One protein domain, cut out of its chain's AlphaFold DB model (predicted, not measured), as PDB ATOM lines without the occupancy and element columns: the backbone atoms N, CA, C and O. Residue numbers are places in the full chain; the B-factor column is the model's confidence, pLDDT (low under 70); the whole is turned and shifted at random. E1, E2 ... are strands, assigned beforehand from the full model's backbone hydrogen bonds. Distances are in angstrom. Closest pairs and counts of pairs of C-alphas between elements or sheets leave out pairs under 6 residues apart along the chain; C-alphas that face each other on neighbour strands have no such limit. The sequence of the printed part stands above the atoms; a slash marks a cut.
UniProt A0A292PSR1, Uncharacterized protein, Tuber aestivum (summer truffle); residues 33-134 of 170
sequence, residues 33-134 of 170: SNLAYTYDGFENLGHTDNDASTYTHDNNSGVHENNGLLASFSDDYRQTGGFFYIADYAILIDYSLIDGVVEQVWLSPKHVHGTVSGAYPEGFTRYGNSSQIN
ATOM      1  N   SER A  33     320.530 140.432 265.097       60.88
ATOM      2  CA  SER A  33     320.600 141.505 266.105       60.88
ATOM      3  C   SER A  33     321.155 142.805 265.527       60.88
ATOM      4  O   SER A  33     320.983 143.866 266.121       60.88
ATOM      5  N   ASN A  34     321.860 142.707 264.400       70.38
ATOM      6  CA  ASN A  34     322.440 143.821 263.674       70.38
ATOM      7  C   ASN A  34     322.558 143.481 262.182       70.38
ATOM      8  O   ASN A  34     322.853 142.346 261.807       70.38
ATOM      9  N   LEU A  35     322.346 144.506 261.363       80.81
ATOM     10  CA  LEU A  35     322.705 144.555 259.952       80.81
ATOM     11  C   LEU A  35     323.803 145.613 259.836       80.81
ATOM     12  O   LEU A  35     323.572 146.766 260.203       80.81
ATOM     13  N   ALA A  36     324.993 145.220 259.394       85.12
ATOM     14  CA  ALA A  36     326.043 146.170 259.060       85.12
ATOM     15  C   ALA A  36     325.898 146.564 257.592       85.12
ATOM     16  O   ALA A  36     325.678 145.703 256.743       85.12
ATOM     17  N   TYR A  37     326.022 147.856 257.314       88.00
ATOM     18  CA  TYR A  37     326.067 148.418 255.971       88.00
ATOM     19  C   TYR A  37     327.438 149.057 255.788       88.00
ATOM     20  O   TYR A  37     327.884 149.830 256.636       88.00
ATOM     21  N   THR A  38     328.102 148.712 254.696       90.44
ATOM     22  CA  THR A  38     329.430 149.199 254.336       90.44
ATOM     23  C   THR A  38     329.391 149.729 252.913       90.44
ATOM     24  O   THR A  38     328.674 149.208 252.059       90.44
ATOM     25  N   TYR A  39     330.123 150.810 252.693       90.00
ATOM     26  CA  TYR A  39     330.131 151.584 251.462       90.00
ATOM     27  C   TYR A  39     331.478 152.305 251.362       90.00
ATOM     28  O   TYR A  39     332.241 152.288 252.330       90.00
ATOM     29  N   ASP A  40     331.758 152.922 250.216       88.75
ATOM     30  CA  ASP A  40     332.946 153.755 249.994       88.75
ATOM     31  C   ASP A  40     334.260 152.997 250.226       88.75
ATOM     32  O   ASP A  40     335.119 153.380 251.017       88.75
ATOM     33  N   GLY A  41     334.381 151.834 249.580       84.69
ATOM     34  CA  GLY A  41     335.625 151.066 249.613       84.69
ATOM     35  C   GLY A  41     336.000 150.512 250.985       84.69
ATOM     36  O   GLY A  41     337.185 150.341 251.262       84.69
ATOM     37  N   PHE A  42     335.015 150.220 251.838       92.25
ATOM     38  CA  PHE A  42     335.243 149.632 253.157       92.25
ATOM     39  C   PHE A  42     336.239 148.461 253.133       92.25
ATOM     40  O   PHE A  42     336.132 147.533 252.317       92.25
ATOM     41  N   GLU A  43     337.146 148.484 254.107       94.12
ATOM     42  CA  GLU A  43     338.105 147.429 254.399       94.12
ATOM     43  C   GLU A  43     338.264 147.214 255.902       94.12
ATOM     44  O   GLU A  43     337.978 148.087 256.725       94.12
ATOM     45  N   ASN A  44     338.738 146.026 256.262       94.19
ATOM     46  CA  ASN A  44     339.102 145.698 257.626       94.19
ATOM     47  C   ASN A  44     340.257 144.691 257.674       94.19
ATOM     48  O   ASN A  44     340.499 143.902 256.761       94.19
ATOM     49  N   LEU A  45     340.989 144.733 258.786       94.81
ATOM     50  CA  LEU A  45     342.037 143.760 259.069       94.81
ATOM     51  C   LEU A  45     341.432 142.381 259.337       94.81
ATOM     52  O   LEU A  45     340.276 142.265 259.744       94.81
ATOM     53  N   GLY A  46     342.242 141.339 259.165       95.38
ATOM     54  CA  GLY A  46     341.843 139.968 259.469       95.38
ATOM     55  C   GLY A  46     341.445 139.806 260.931       95.38
ATOM     56  O   GLY A  46     342.222 140.143 261.825       95.38
ATOM     57  N   HIS A  47     340.245 139.289 261.179       94.62
ATOM     58  CA  HIS A  47     339.716 139.089 262.525       94.62
ATOM     59  C   HIS A  47     338.747 137.905 262.584       94.62
ATOM     60  O   HIS A  47     338.359 137.328 261.570       94.62
ATOM     61  N   THR A  48     338.378 137.537 263.807       93.62
ATOM     62  CA  THR A  48     337.232 136.675 264.107       93.62
ATOM     63  C   THR A  48     336.152 137.510 264.776       93.62
ATOM     64  O   THR A  48     336.459 138.391 265.587       93.62
ATOM     65  N   ASP A  49     334.894 137.186 264.515       87.94
ATOM     66  CA  ASP A  49     333.777 137.870 265.155       87.94
ATOM     67  C   ASP A  49     333.465 137.310 266.544       87.94
ATOM     68  O   ASP A  49     333.775 136.171 266.887       87.94
ATOM     69  N   ASN A  50     332.783 138.118 267.357       82.81
ATOM     70  CA  ASN A  50     332.251 137.704 268.660       82.81
ATOM     71  C   ASN A  50     330.734 137.465 268.587       82.81
ATOM     72  O   ASN A  50     329.961 137.958 269.424       82.81
ATOM     73  N   ASP A  51     330.310 136.728 267.565       77.75
ATOM     74  CA  ASP A  51     328.902 136.452 267.313       77.75
ATOM     75  C   ASP A  51     328.392 135.269 268.142       77.75
ATOM     76  O   ASP A  51     329.107 134.327 268.476       77.75
ATOM     77  N   ALA A  52     327.117 135.343 268.516       74.19
ATOM     78  CA  ALA A  52     326.356 134.218 269.039       74.19
ATOM     79  C   ALA A  52     325.872 133.286 267.917       74.19
ATOM     80  O   ALA A  52     325.615 132.112 268.184       74.19
ATOM     81  N   SER A  53     325.730 133.785 266.684       73.56
ATOM     82  CA  SER A  53     325.447 132.943 265.522       73.56
ATOM     83  C   SER A  53     326.670 132.105 265.152       73.56
ATOM     84  O   SER A  53     327.803 132.559 265.236       73.56
ATOM     85  N   THR A  54     326.437 130.862 264.720       79.81
ATOM     86  CA  THR A  54     327.516 130.000 264.196       79.81
ATOM     87  C   THR A  54     328.013 130.483 262.837       79.81
ATOM     88  O   THR A  54     329.190 130.331 262.524       79.81
ATOM     89  N   TYR A  55     327.104 131.056 262.052       82.19
ATOM     90  CA  TYR A  55     327.346 131.518 260.699       82.19
ATOM     91  C   TYR A  55     327.089 133.014 260.599       82.19
ATOM     92  O   TYR A  55     326.177 133.534 261.250       82.19
ATOM     93  N   THR A  56     327.846 133.653 259.721       85.19
ATOM     94  CA  THR A  56     327.606 135.017 259.263       85.19
ATOM     95  C   THR A  56     327.258 134.983 257.795       85.19
ATOM     96  O   THR A  56     327.798 134.177 257.042       85.19
ATOM     97  N   HIS A  57     326.296 135.819 257.425       86.44
ATOM     98  CA  HIS A  57     325.820 135.988 256.060       86.44
ATOM     99  C   HIS A  57     326.213 137.373 255.579       86.44
ATOM    100  O   HIS A  57     325.992 138.342 256.309       86.44
ATOM    101  N   ASP A  58     326.751 137.473 254.370       89.81
ATOM    102  CA  ASP A  58     326.971 138.760 253.728       89.81
ATOM    103  C   ASP A  58     326.512 138.772 252.272       89.81
ATOM    104  O   ASP A  58     326.365 137.722 251.638       89.81
ATOM    105  N   ASN A  59     326.280 139.986 251.768       91.75
ATOM    106  CA  ASN A  59     326.225 140.232 250.337       91.75
ATOM    107  C   ASN A  59     327.016 141.486 249.977       91.75
ATOM    108  O   ASN A  59     326.950 142.489 250.691       91.75
ATOM    109  N   ASN A  60     327.683 141.452 248.830       92.81
ATOM    110  CA  ASN A  60     328.499 142.538 248.308       92.81
ATOM    111  C   ASN A  60     328.233 142.740 246.812       92.81
ATOM    112  O   ASN A  60     328.004 141.773 246.093       92.81
ATOM    113  N   SER A  61     328.261 143.982 246.331       93.44
ATOM    114  CA  SER A  61     328.131 144.294 244.900       93.44
ATOM    115  C   SER A  61     328.711 145.662 244.561       93.44
ATOM    116  O   SER A  61     328.716 146.569 245.397       93.44
ATOM    117  N   GLY A  62     329.125 145.828 243.305       94.75
ATOM    118  CA  GLY A  62     329.313 147.144 242.704       94.75
ATOM    119  C   GLY A  62     328.005 147.922 242.622       94.75
ATOM    120  O   GLY A  62     326.952 147.335 242.352       94.75
ATOM    121  N   VAL A  63     328.074 149.229 242.871       95.81
ATOM    122  CA  VAL A  63     326.940 150.157 242.773       95.81
ATOM    123  C   VAL A  63     327.371 151.502 242.188       95.81
ATOM    124  O   VAL A  63     328.517 151.923 242.357       95.81
ATOM    125  N   HIS A  64     326.440 152.197 241.538       96.25
ATOM    126  CA  HIS A  64     326.615 153.600 241.163       96.25
ATOM    127  C   HIS A  64     326.561 154.492 242.407       96.25
ATOM    128  O   HIS A  64     325.636 154.382 243.216       96.25
ATOM    129  N   GLU A  65     327.500 155.426 242.545       94.88
ATOM    130  CA  GLU A  65     327.577 156.275 243.740       94.88
ATOM    131  C   GLU A  65     326.392 157.233 243.883       94.88
ATOM    132  O   GLU A  65     325.972 157.578 244.987       94.88
ATOM    133  N   ASN A  66     325.835 157.673 242.756       94.81
ATOM    134  CA  ASN A  66     324.799 158.699 242.731       94.81
ATOM    135  C   ASN A  66     323.411 158.192 243.156       94.81
ATOM    136  O   ASN A  66     322.582 158.992 243.594       94.81
ATOM    137  N   ASN A  67     323.125 156.900 242.987       94.44
ATOM    138  CA  ASN A  67     321.783 156.343 243.169       94.44
ATOM    139  C   ASN A  67     321.762 154.969 243.860       94.44
ATOM    140  O   ASN A  67     320.681 154.488 244.197       94.44
ATOM    141  N   GLY A  68     322.921 154.343 244.088       92.50
ATOM    142  CA  GLY A  68     323.041 153.048 244.755       92.50
ATOM    143  C   GLY A  68     322.504 151.856 243.956       92.50
ATOM    144  O   GLY A  68     322.393 150.765 244.516       92.50
ATOM    145  N   LEU A  69     322.147 152.032 242.680       95.62
ATOM    146  CA  LEU A  69     321.747 150.928 241.809       95.62
ATOM    147  C   LEU A  69     322.946 150.022 241.531       95.62
ATOM    148  O   LEU A  69     324.080 150.497 241.462       95.62
ATOM    149  N   LEU A  70     322.680 148.725 241.362       95.31
ATOM    150  CA  LEU A  70     323.703 147.747 240.997       95.31
ATOM    151  C   LEU A  70     324.378 148.178 239.698       95.31
ATOM    152  O   LEU A  70     323.690 148.489 238.728       95.31
ATOM    153  N   ALA A  71     325.704 148.173 239.708       95.62
ATOM    154  CA  ALA A  71     326.510 148.470 238.541       95.62
ATOM    155  C   ALA A  71     327.101 147.172 237.992       95.62
ATOM    156  O   ALA A  71     327.641 146.359 238.746       95.62
ATOM    157  N   SER A  72     326.984 146.988 236.684       95.19
ATOM    158  CA  SER A  72     327.515 145.840 235.957       95.19
ATOM    159  C   SER A  72     328.764 146.209 235.165       95.19
ATOM    160  O   SER A  72     329.057 147.379 234.915       95.19
ATOM    161  N   PHE A  73     329.467 145.204 234.653       95.25
ATOM    162  CA  PHE A  73     330.576 145.414 233.723       95.25
ATOM    163  C   PHE A  73     330.142 146.109 232.427       95.25
ATOM    164  O   PHE A  73     330.992 146.665 231.730       95.25
ATOM    165  N   SER A  74     328.848 146.059 232.086       95.44
ATOM    166  CA  SER A  74     328.280 146.779 230.941       95.44
ATOM    167  C   SER A  74     328.044 148.267 231.213       95.44
ATOM    168  O   SER A  74     327.975 149.043 230.265       95.44
ATOM    169  N   ASP A  75     328.015 148.664 232.487       94.81
ATOM    170  CA  ASP A  75     327.972 150.059 232.938       94.81
ATOM    171  C   ASP A  75     329.386 150.640 233.126       94.81
ATOM    172  O   ASP A  75     329.545 151.659 233.782       94.81
ATOM    173  N   ASP A  76     330.428 149.975 232.611       94.44
ATOM    174  CA  ASP A  76     331.847 150.294 232.829       94.44
ATOM    175  C   ASP A  76     332.336 150.144 234.288       94.44
ATOM    176  O   ASP A  76     333.458 150.538 234.624       94.44
ATOM    177  N   TYR A  77     331.566 149.474 235.155       93.94
ATOM    178  CA  TYR A  77     332.045 149.095 236.482       93.94
ATOM    179  C   TYR A  77     333.109 148.001 236.375       93.94
ATOM    180  O   TYR A  77     332.811 146.826 236.185       93.94
ATOM    181  N   ARG A  78     334.381 148.378 236.514       91.94
ATOM    182  CA  ARG A  78     335.506 147.441 236.614       91.94
ATOM    183  C   ARG A  78     336.432 147.854 237.743       91.94
ATOM    184  O   ARG A  78     337.407 148.571 237.528       91.94
ATOM    185  N   GLN A  79     336.116 147.409 238.956       92.12
ATOM    186  CA  GLN A  79     337.034 147.591 240.077       92.12
ATOM    187  C   GLN A  79     338.335 146.804 239.855       92.12
ATOM    188  O   GLN A  79     338.336 145.741 239.235       92.12
ATOM    189  N   THR A  80     339.443 147.317 240.383       93.25
ATOM    190  CA  THR A  80     340.749 146.644 240.348       93.25
ATOM    191  C   THR A  80     341.209 146.310 241.760       93.25
ATOM    192  O   THR A  80     341.132 147.139 242.669       93.25
ATOM    193  N   GLY A  81     341.674 145.076 241.956       91.12
ATOM    194  CA  GLY A  81     341.947 144.550 243.290       91.12
ATOM    195  C   GLY A  81     340.677 144.439 244.138       91.12
ATOM    196  O   GLY A  81     339.566 144.401 243.615       91.12
ATOM    197  N   GLY A  82     340.850 144.401 245.459       93.06
ATOM    198  CA  GLY A  82     339.763 144.228 246.414       93.06
ATOM    199  C   GLY A  82     339.222 142.799 246.451       93.06
ATOM    200  O   GLY A  82     338.705 142.270 245.472       93.06
ATOM    201  N   PHE A  83     339.288 142.179 247.621       95.31
ATOM    202  CA  PHE A  83     338.857 140.799 247.809       95.31
ATOM    203  C   PHE A  83     338.371 140.574 249.232       95.31
ATOM    204  O   PHE A  83     338.724 141.313 250.154       95.31
ATOM    205  N   PHE A  84     337.577 139.529 249.412       96.12
ATOM    206  CA  PHE A  84     337.308 138.960 250.724       96.12
ATOM    207  C   PHE A  84     338.090 137.668 250.881       96.12
ATOM    208  O   PHE A  84     338.258 136.928 249.914       96.12
ATOM    209  N   TYR A  85     338.582 137.384 252.078       96.75
ATOM    210  CA  TYR A  85     339.310 136.149 252.338       96.75
ATOM    211  C   TYR A  85     338.825 135.474 253.610       96.75
ATOM    212  O   TYR A  85     338.440 136.131 254.575       96.75
ATOM    213  N   ILE A  86     338.912 134.144 253.608       96.44
ATOM    214  CA  ILE A  86     338.771 133.303 254.795       96.44
ATOM    215  C   ILE A  86     340.085 132.534 254.915       96.44
ATOM    216  O   ILE A  86     340.322 131.566 254.189       96.44
ATOM    217  N   ALA A  87     340.968 133.008 255.793       94.00
ATOM    218  CA  ALA A  87     342.358 132.565 255.853       94.00
ATOM    219  C   ALA A  87     342.463 131.058 256.125       94.00
ATOM    220  O   ALA A  87     343.196 130.357 255.431       94.00
ATOM    221  N   ASP A  88     341.661 130.552 257.063       91.12
ATOM    222  CA  ASP A  88     341.634 129.137 257.450       91.12
ATOM    223  C   ASP A  88     341.230 128.209 256.295       91.12
ATOM    224  O   ASP A  88     341.550 127.022 256.312       91.12
ATOM    225  N   TYR A  89     340.514 128.731 255.294       90.31
ATOM    226  CA  TYR A  89     340.074 127.957 254.132       90.31
ATOM    227  C   TYR A  89     341.067 128.036 252.975       90.31
ATOM    228  O   TYR A  89     340.921 127.296 252.007       90.31
ATOM    229  N   ALA A  90     342.054 128.936 253.055       93.31
ATOM    230  CA  ALA A  90     342.890 129.333 251.926       93.31
ATOM    231  C   ALA A  90     342.057 129.753 250.694       93.31
ATOM    232  O   ALA A  90     342.436 129.489 249.553       93.31
ATOM    233  N   ILE A  91     340.911 130.405 250.932       93.62
ATOM    234  CA  ILE A  91     340.008 130.905 249.888       93.62
ATOM    235  C   ILE A  91     340.041 132.432 249.883       93.62
ATOM    236  O   ILE A  91     339.954 133.066 250.940       93.62
ATOM    237  N   LEU A  92     340.101 133.002 248.678       95.19
ATOM    238  CA  LEU A  92     339.739 134.390 248.421       95.19
ATOM    239  C   LEU A  92     338.581 134.473 247.426       95.19
ATOM    240  O   LEU A  92     338.466 133.650 246.517       95.19
ATOM    241  N   ILE A  93     337.764 135.504 247.585       94.81
ATOM    242  CA  ILE A  93     336.768 135.940 246.619       94.81
ATOM    243  C   ILE A  93     337.278 137.250 246.035       94.81
ATOM    244  O   ILE A  93     337.258 138.285 246.702       94.81
ATOM    245  N   ASP A  94     337.775 137.183 244.804       95.12
ATOM    246  CA  ASP A  94     338.219 138.355 244.055       95.12
ATOM    247  C   ASP A  94     337.008 139.052 243.436       95.12
ATOM    248  O   ASP A  94     336.394 138.564 242.484       95.12
ATOM    249  N   TYR A  95     336.662 140.208 243.993       93.44
ATOM    250  CA  TYR A  95     335.505 140.973 243.555       93.44
ATOM    251  C   TYR A  95     335.698 141.576 242.156       93.44
ATOM    252  O   TYR A  95     334.713 141.872 241.488       93.44
ATOM    253  N   SER A  96     336.939 141.728 241.674       92.75
ATOM    254  CA  SER A  96     337.208 142.285 240.340       92.75
ATOM    255  C   SER A  96     336.821 141.343 239.200       92.75
ATOM    256  O   SER A  96     336.695 141.769 238.051       92.75
ATOM    257  N   LEU A  97     336.594 140.068 239.516       93.31
ATOM    258  CA  LEU A  97     336.256 139.029 238.549       93.31
ATOM    259  C   LEU A  97     334.751 138.737 238.478       93.31
ATOM    260  O   LEU A  97     334.341 137.883 237.693       93.31
ATOM    261  N   ILE A  98     333.933 139.408 239.295       92.75
ATOM    262  CA  ILE A  98     332.517 139.082 239.471       92.75
ATOM    263  C   ILE A  98     331.648 140.237 238.971       92.75
ATOM    264  O   ILE A  98     331.689 141.340 239.509       92.75
ATOM    265  N   ASP A  99     330.834 139.950 237.957       94.31
ATOM    266  CA  ASP A  99     329.833 140.870 237.414       94.31
ATOM    267  C   ASP A  99     328.477 140.622 238.088       94.31
ATOM    268  O   ASP A  99     327.682 139.791 237.641       94.31
ATOM    269  N   GLY A 100     328.249 141.279 239.225       91.94
ATOM    270  CA  GLY A 100     326.992 141.198 239.967       91.94
ATOM    271  C   GLY A 100     327.170 141.084 241.478       91.94
ATOM    272  O   GLY A 100     328.128 141.594 242.058       91.94
ATOM    273  N   VAL A 101     326.207 140.419 242.121       92.38
ATOM    274  CA  VAL A 101     326.147 140.282 243.580       92.38
ATOM    275  C   VAL A 101     326.907 139.038 244.031       92.38
ATOM    276  O   VAL A 101     326.614 137.924 243.599       92.38
ATOM    277  N   VAL A 102     327.838 139.224 244.960       91.88
ATOM    278  CA  VAL A 102     328.433 138.149 245.750       91.88
ATOM    279  C   VAL A 102     327.583 137.930 246.985       91.88
ATOM    280  O   VAL A 102     327.329 138.869 247.732       91.88
ATOM    281  N   GLU A 103     327.190 136.688 247.222       90.69
ATOM    282  CA  GLU A 103     326.584 136.250 248.472       90.69
ATOM    283  C   GLU A 103     327.455 135.153 249.079       90.69
ATOM    284  O   GLU A 103     327.836 134.199 248.396       90.69
ATOM    285  N   GLN A 104     327.748 135.258 250.373       88.62
ATOM    286  CA  GLN A 104     328.579 134.271 251.053       88.62
ATOM    287  C   GLN A 104     328.160 134.040 252.499       88.62
ATOM    288  O   GLN A 104     327.482 134.846 253.142       88.62
ATOM    289  N   VAL A 105     328.567 132.871 252.993       87.44
ATOM    290  CA  VAL A 105     328.373 132.440 254.371       87.44
ATOM    291  C   VAL A 105     329.642 131.782 254.877       87.44
ATOM    292  O   VAL A 105     330.217 130.932 254.201       87.44
ATOM    293  N   TRP A 106     330.039 132.126 256.097       89.75
ATOM    294  CA  TRP A 106     331.190 131.520 256.757       89.75
ATOM    295  C   TRP A 106     330.995 131.445 258.269       89.75
ATOM    296  O   TRP A 106     330.080 132.049 258.835       89.75
ATOM    297  N   LEU A 107     331.862 130.685 258.940       90.12
ATOM    298  CA  LEU A 107     331.879 130.582 260.397       90.12
ATOM    299  C   LEU A 107     332.715 131.726 260.989       90.12
ATOM    300  O   LEU A 107     333.846 131.513 261.434       90.12
ATOM    301  N   SER A 108     332.166 132.943 260.990       89.69
ATOM    302  CA  SER A 108     332.884 134.147 261.436       89.69
ATOM    303  C   SER A 108     333.478 134.084 262.851       89.69
ATOM    304  O   SER A 108     334.560 134.648 263.039       89.69
ATOM    305  N   PRO A 109     332.896 133.363 263.838       89.19
ATOM    306  CA  PRO A 109     333.516 133.255 265.160       89.19
ATOM    307  C   PRO A 109     334.707 132.298 265.215       89.19
ATOM    308  O   PRO A 109     335.403 132.250 266.227       89.19
ATOM    309  N   LYS A 110     334.901 131.469 264.182       91.50
ATOM    310  CA  LYS A 110     335.929 130.423 264.174       91.50
ATOM    311  C   LYS A 110     337.092 130.721 263.248       91.50
ATOM    312  O   LYS A 110     338.181 130.237 263.532       91.50
ATOM    313  N   HIS A 111     336.857 131.450 262.161       94.00
ATOM    314  CA  HIS A 111     337.840 131.583 261.092       94.00
ATOM    315  C   HIS A 111     338.211 133.032 260.856       94.00
ATOM    316  O   HIS A 111     337.339 133.902 260.783       94.00
ATOM    317  N   VAL A 112     339.516 133.269 260.717       96.25
ATOM    318  CA  VAL A 112     340.037 134.594 260.396       96.25
ATOM    319  C   VAL A 112     339.559 134.981 259.004       96.25
ATOM    320  O   VAL A 112     339.768 134.248 258.037       96.25
ATOM    321  N   HIS A 113     338.924 136.139 258.913       96.31
ATOM    322  CA  HIS A 113     338.402 136.677 257.670       96.31
ATOM    323  C   HIS A 113     338.586 138.192 257.614       96.31
ATOM    324  O   HIS A 113     338.821 138.841 258.636       96.31
ATOM    325  N   GLY A 114     338.496 138.751 256.413       95.62
ATOM    326  CA  GLY A 114     338.600 140.188 256.218       95.62
ATOM    327  C   GLY A 114     338.306 140.617 254.790       95.62
ATOM    328  O   GLY A 114     338.300 139.811 253.857       95.62
ATOM    329  N   THR A 115     338.086 141.915 254.646       96.19
ATOM    330  CA  THR A 115     337.816 142.596 253.386       96.19
ATOM    331  C   THR A 115     338.970 143.531 253.083       96.19
ATOM    332  O   THR A 115     339.285 144.411 253.880       96.19
ATOM    333  N   VAL A 116     339.555 143.379 251.904       95.25
ATOM    334  CA  VAL A 116     340.546 144.304 251.357       95.25
ATOM    335  C   VAL A 116     339.855 145.215 250.348       95.25
ATOM    336  O   VAL A 116     339.017 144.763 249.550       95.25
ATOM    337  N   SER A 117     340.169 146.509 250.399       92.94
ATOM    338  CA  SER A 117     339.629 147.466 249.439       92.94
ATOM    339  C   SER A 117     340.273 147.312 248.061       92.94
ATOM    340  O   SER A 117     341.346 146.725 247.903       92.94
ATOM    341  N   GLY A 118     339.577 147.807 247.045       92.06
ATOM    342  CA  GLY A 118     340.082 147.922 245.681       92.06
ATOM    343  C   GLY A 118     340.080 149.377 245.231       92.06
ATOM    344  O   GLY A 118     339.694 150.273 245.979       92.06
ATOM    345  N   ALA A 119     340.481 149.614 243.988       94.81
ATOM    346  CA  ALA A 119     340.246 150.889 243.323       94.81
ATOM    347  C   ALA A 119     339.004 150.786 242.431       94.81
ATOM    348  O   ALA A 119     338.822 149.795 241.717       94.81
ATOM    349  N   TYR A 120     338.172 151.823 242.465       94.25
ATOM    350  CA  TYR A 120     336.900 151.895 241.749       94.25
ATOM    351  C   TYR A 120     336.982 152.930 240.616       94.25
ATOM    352  O   TYR A 120     337.676 153.939 240.778       94.25
ATOM    353  N   PRO A 121     336.312 152.706 239.471       94.62
ATOM    354  CA  PRO A 121     336.142 153.749 238.464       94.62
ATOM    355  C   PRO A 121     335.334 154.933 239.019       94.62
ATOM    356  O   PRO A 121     334.526 154.763 239.932       94.62
ATOM    357  N   GLU A 122     335.529 156.126 238.453       95.44
ATOM    358  CA  GLU A 122     334.810 157.337 238.868       95.44
ATOM    359  C   GLU A 122     333.285 157.150 238.766       95.44
ATOM    360  O   GLU A 122     332.779 156.679 237.748       95.44
ATOM    361  N   GLY A 123     332.555 157.531 239.820       95.50
ATOM    362  CA  GLY A 123     331.097 157.399 239.892       95.50
ATOM    363  C   GLY A 123     330.602 156.027 240.357       95.50
ATOM    364  O   GLY A 123     329.387 155.797 240.374       95.50
ATOM    365  N   PHE A 124     331.506 155.130 240.760       96.00
ATOM    366  CA  PHE A 124     331.177 153.804 241.273       96.00
ATOM    367  C   PHE A 124     331.850 153.508 242.604       96.00
ATOM    368  O   PHE A 124     332.961 153.944 242.881       96.00
ATOM    369  N   THR A 125     331.215 152.644 243.387       94.81
ATOM    370  CA  THR A 125     331.825 152.074 244.585       94.81
ATOM    371  C   THR A 125     331.322 150.655 244.835       94.81
ATOM    372  O   THR A 125     330.632 150.064 243.999       94.81
ATOM    373  N   ARG A 126     331.671 150.078 245.987       92.94
ATOM    374  CA  ARG A 126     331.151 148.791 246.449       92.94
ATOM    375  C   ARG A 126     330.273 148.974 247.675       92.94
ATOM    376  O   ARG A 126     330.680 149.564 248.673       92.94
ATOM    377  N   TYR A 127     329.095 148.376 247.604       93.19
ATOM    378  CA  TYR A 127     328.226 148.147 248.741       93.19
ATOM    379  C   TYR A 127     328.490 146.756 249.318       93.19
ATOM    380  O   TYR A 127     328.616 145.782 248.576       93.19
ATOM    381  N   GLY A 128     328.513 146.665 250.644       92.50
ATOM    382  CA  GLY A 128     328.502 145.408 251.377       92.50
ATOM    383  C   GLY A 128     327.524 145.457 252.540       92.50
ATOM    384  O   GLY A 128     327.415 146.474 253.225       92.50
ATOM    385  N   ASN A 129     326.836 144.352 252.806       91.50
ATOM    386  CA  ASN A 129     326.100 144.165 254.049       91.50
ATOM    387  C   ASN A 129     326.433 142.833 254.681       91.50
ATOM    388  O   ASN A 129     326.476 141.827 253.984       91.50
ATOM    389  N   SER A 130     326.580 142.824 256.001       88.81
ATOM    390  CA  SER A 130     326.705 141.591 256.767       88.81
ATOM    391  C   SER A 130     325.642 141.518 257.848       88.81
ATOM    392  O   SER A 130     325.128 142.519 258.357       88.81
ATOM    393  N   SER A 131     325.251 140.294 258.158       83.56
ATOM    394  CA  SER A 131     324.155 139.984 259.052       83.56
ATOM    395  C   SER A 131     324.573 138.939 260.057       83.56
ATOM    396  O   SER A 131     324.951 137.822 259.702       83.56
ATOM    397  N   GLN A 132     324.472 139.332 261.320       78.25
ATOM    398  CA  GLN A 132     325.039 138.615 262.451       78.25
ATOM    399  C   GLN A 132     324.060 138.628 263.627       78.25
ATOM    400  O   GLN A 132     323.176 139.489 263.746       78.25
ATOM    401  N   ILE A 133     324.234 137.670 264.535       76.56
ATOM    402  CA  ILE A 133     323.627 137.712 265.866       76.56
ATOM    403  C   ILE A 133     324.756 137.987 266.851       76.56
ATOM    404  O   ILE A 133     325.398 137.067 267.339       76.56
ATOM    405  N   ASN A 134     325.008 139.249 267.174       72.44
ATOM    406  CA  ASN A 134     326.042 139.641 268.117       72.44
ATOM    407  C   ASN A 134     325.693 139.189 269.546       72.44
ATOM    408  O   ASN A 134     324.586 139.418 270.056       72.44
TER     409      ASN A 134
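What this domain is: This is residues 33 to 134 of the 170 residues of an uncharacterized protein of Tuber aestivum (summer truffle) (UniProt A0A292PSR1). The domain is a sandwich of two antiparallel sheets, four strands in E1 - E7 - E2 - E5 and three in E4 - E3 - E6, partly face to face, with the strands of both layers running roughly along the same line; E1 lies beyond the edge of the three-stranded layer. Residues 39 to 55, a long stretch with no named element, run from the larger sheet across to the smaller one, pass beside E6 and return to E2, while residues 65 to 79 loop round one end between E2 and E3. The printed part has 102 residues, with no named helix and seven named strands, E1 to E7 in order along the chain. The class is all strand, though under half of the residues, 46 of 102, are in named elements. The whole is compact, with a radius of gyration of the C-alphas of 13.6 A and spans of 39 by 29 by 19 A.

Where its parts are: In the larger sheet, E1 is residues 34 to 38, beginning at C-alpha 34 (322.440, 143.821, 263.674). E7, residues 124 to 132, is 26.8 A long and ends at C-alpha 132 (325.039, 138.615, 262.451). E2 is residues 56 to 64, 26.0 A, and E5 is residues 102 to 106, 13.1 A. In the smaller sheet, E4 is residues 91 to 94, 9.6 A. E3, residues 80 to 86, is 19.8 A long and begins at C-alpha 80 (340.749, 146.644, 240.348). E6 is residues 113 to 119, 20.3 A.

How they stand to each other: E7 and E2 are antiparallel at 163 degrees, with N 129 and O 59 2.8 A apart, within hydrogen-bond range. E1 is an edge strand, antiparallel to E7 at 164 degrees, with N 38 and O 128 at 2.8 A. E5 is the other edge strand, antiparallel to E2 at 160 degrees, with N 60 and O 102 at 2.8 A. In the smaller sheet, E3 is the inner strand, antiparallel to E6 at 178 degrees, with N 116 and O 83 at 2.8 A. E3 and E4 form a hairpin at 155 degrees, with N 93 and O 84 at 2.8 A. Between the sheets, E6 and E7 are near each other, with 6 pairs of C-alphas within 10 A. E3 and E5 are only just apart, their closest C-alphas 8.0 A apart.

The domain as a whole: The two C-alphas farthest apart, those of Ala 52 and Ser 74, are 40.2 A apart, while those of Ser 33 and Asn 134, the first and last printed, are 6.1 A apart. The printed part has no cut. The links E1 to E2 and E2 to E3 are long, with 17 and 15 residues. The mean pLDDT of the printed part is 90.8, and residue 33 is under 70.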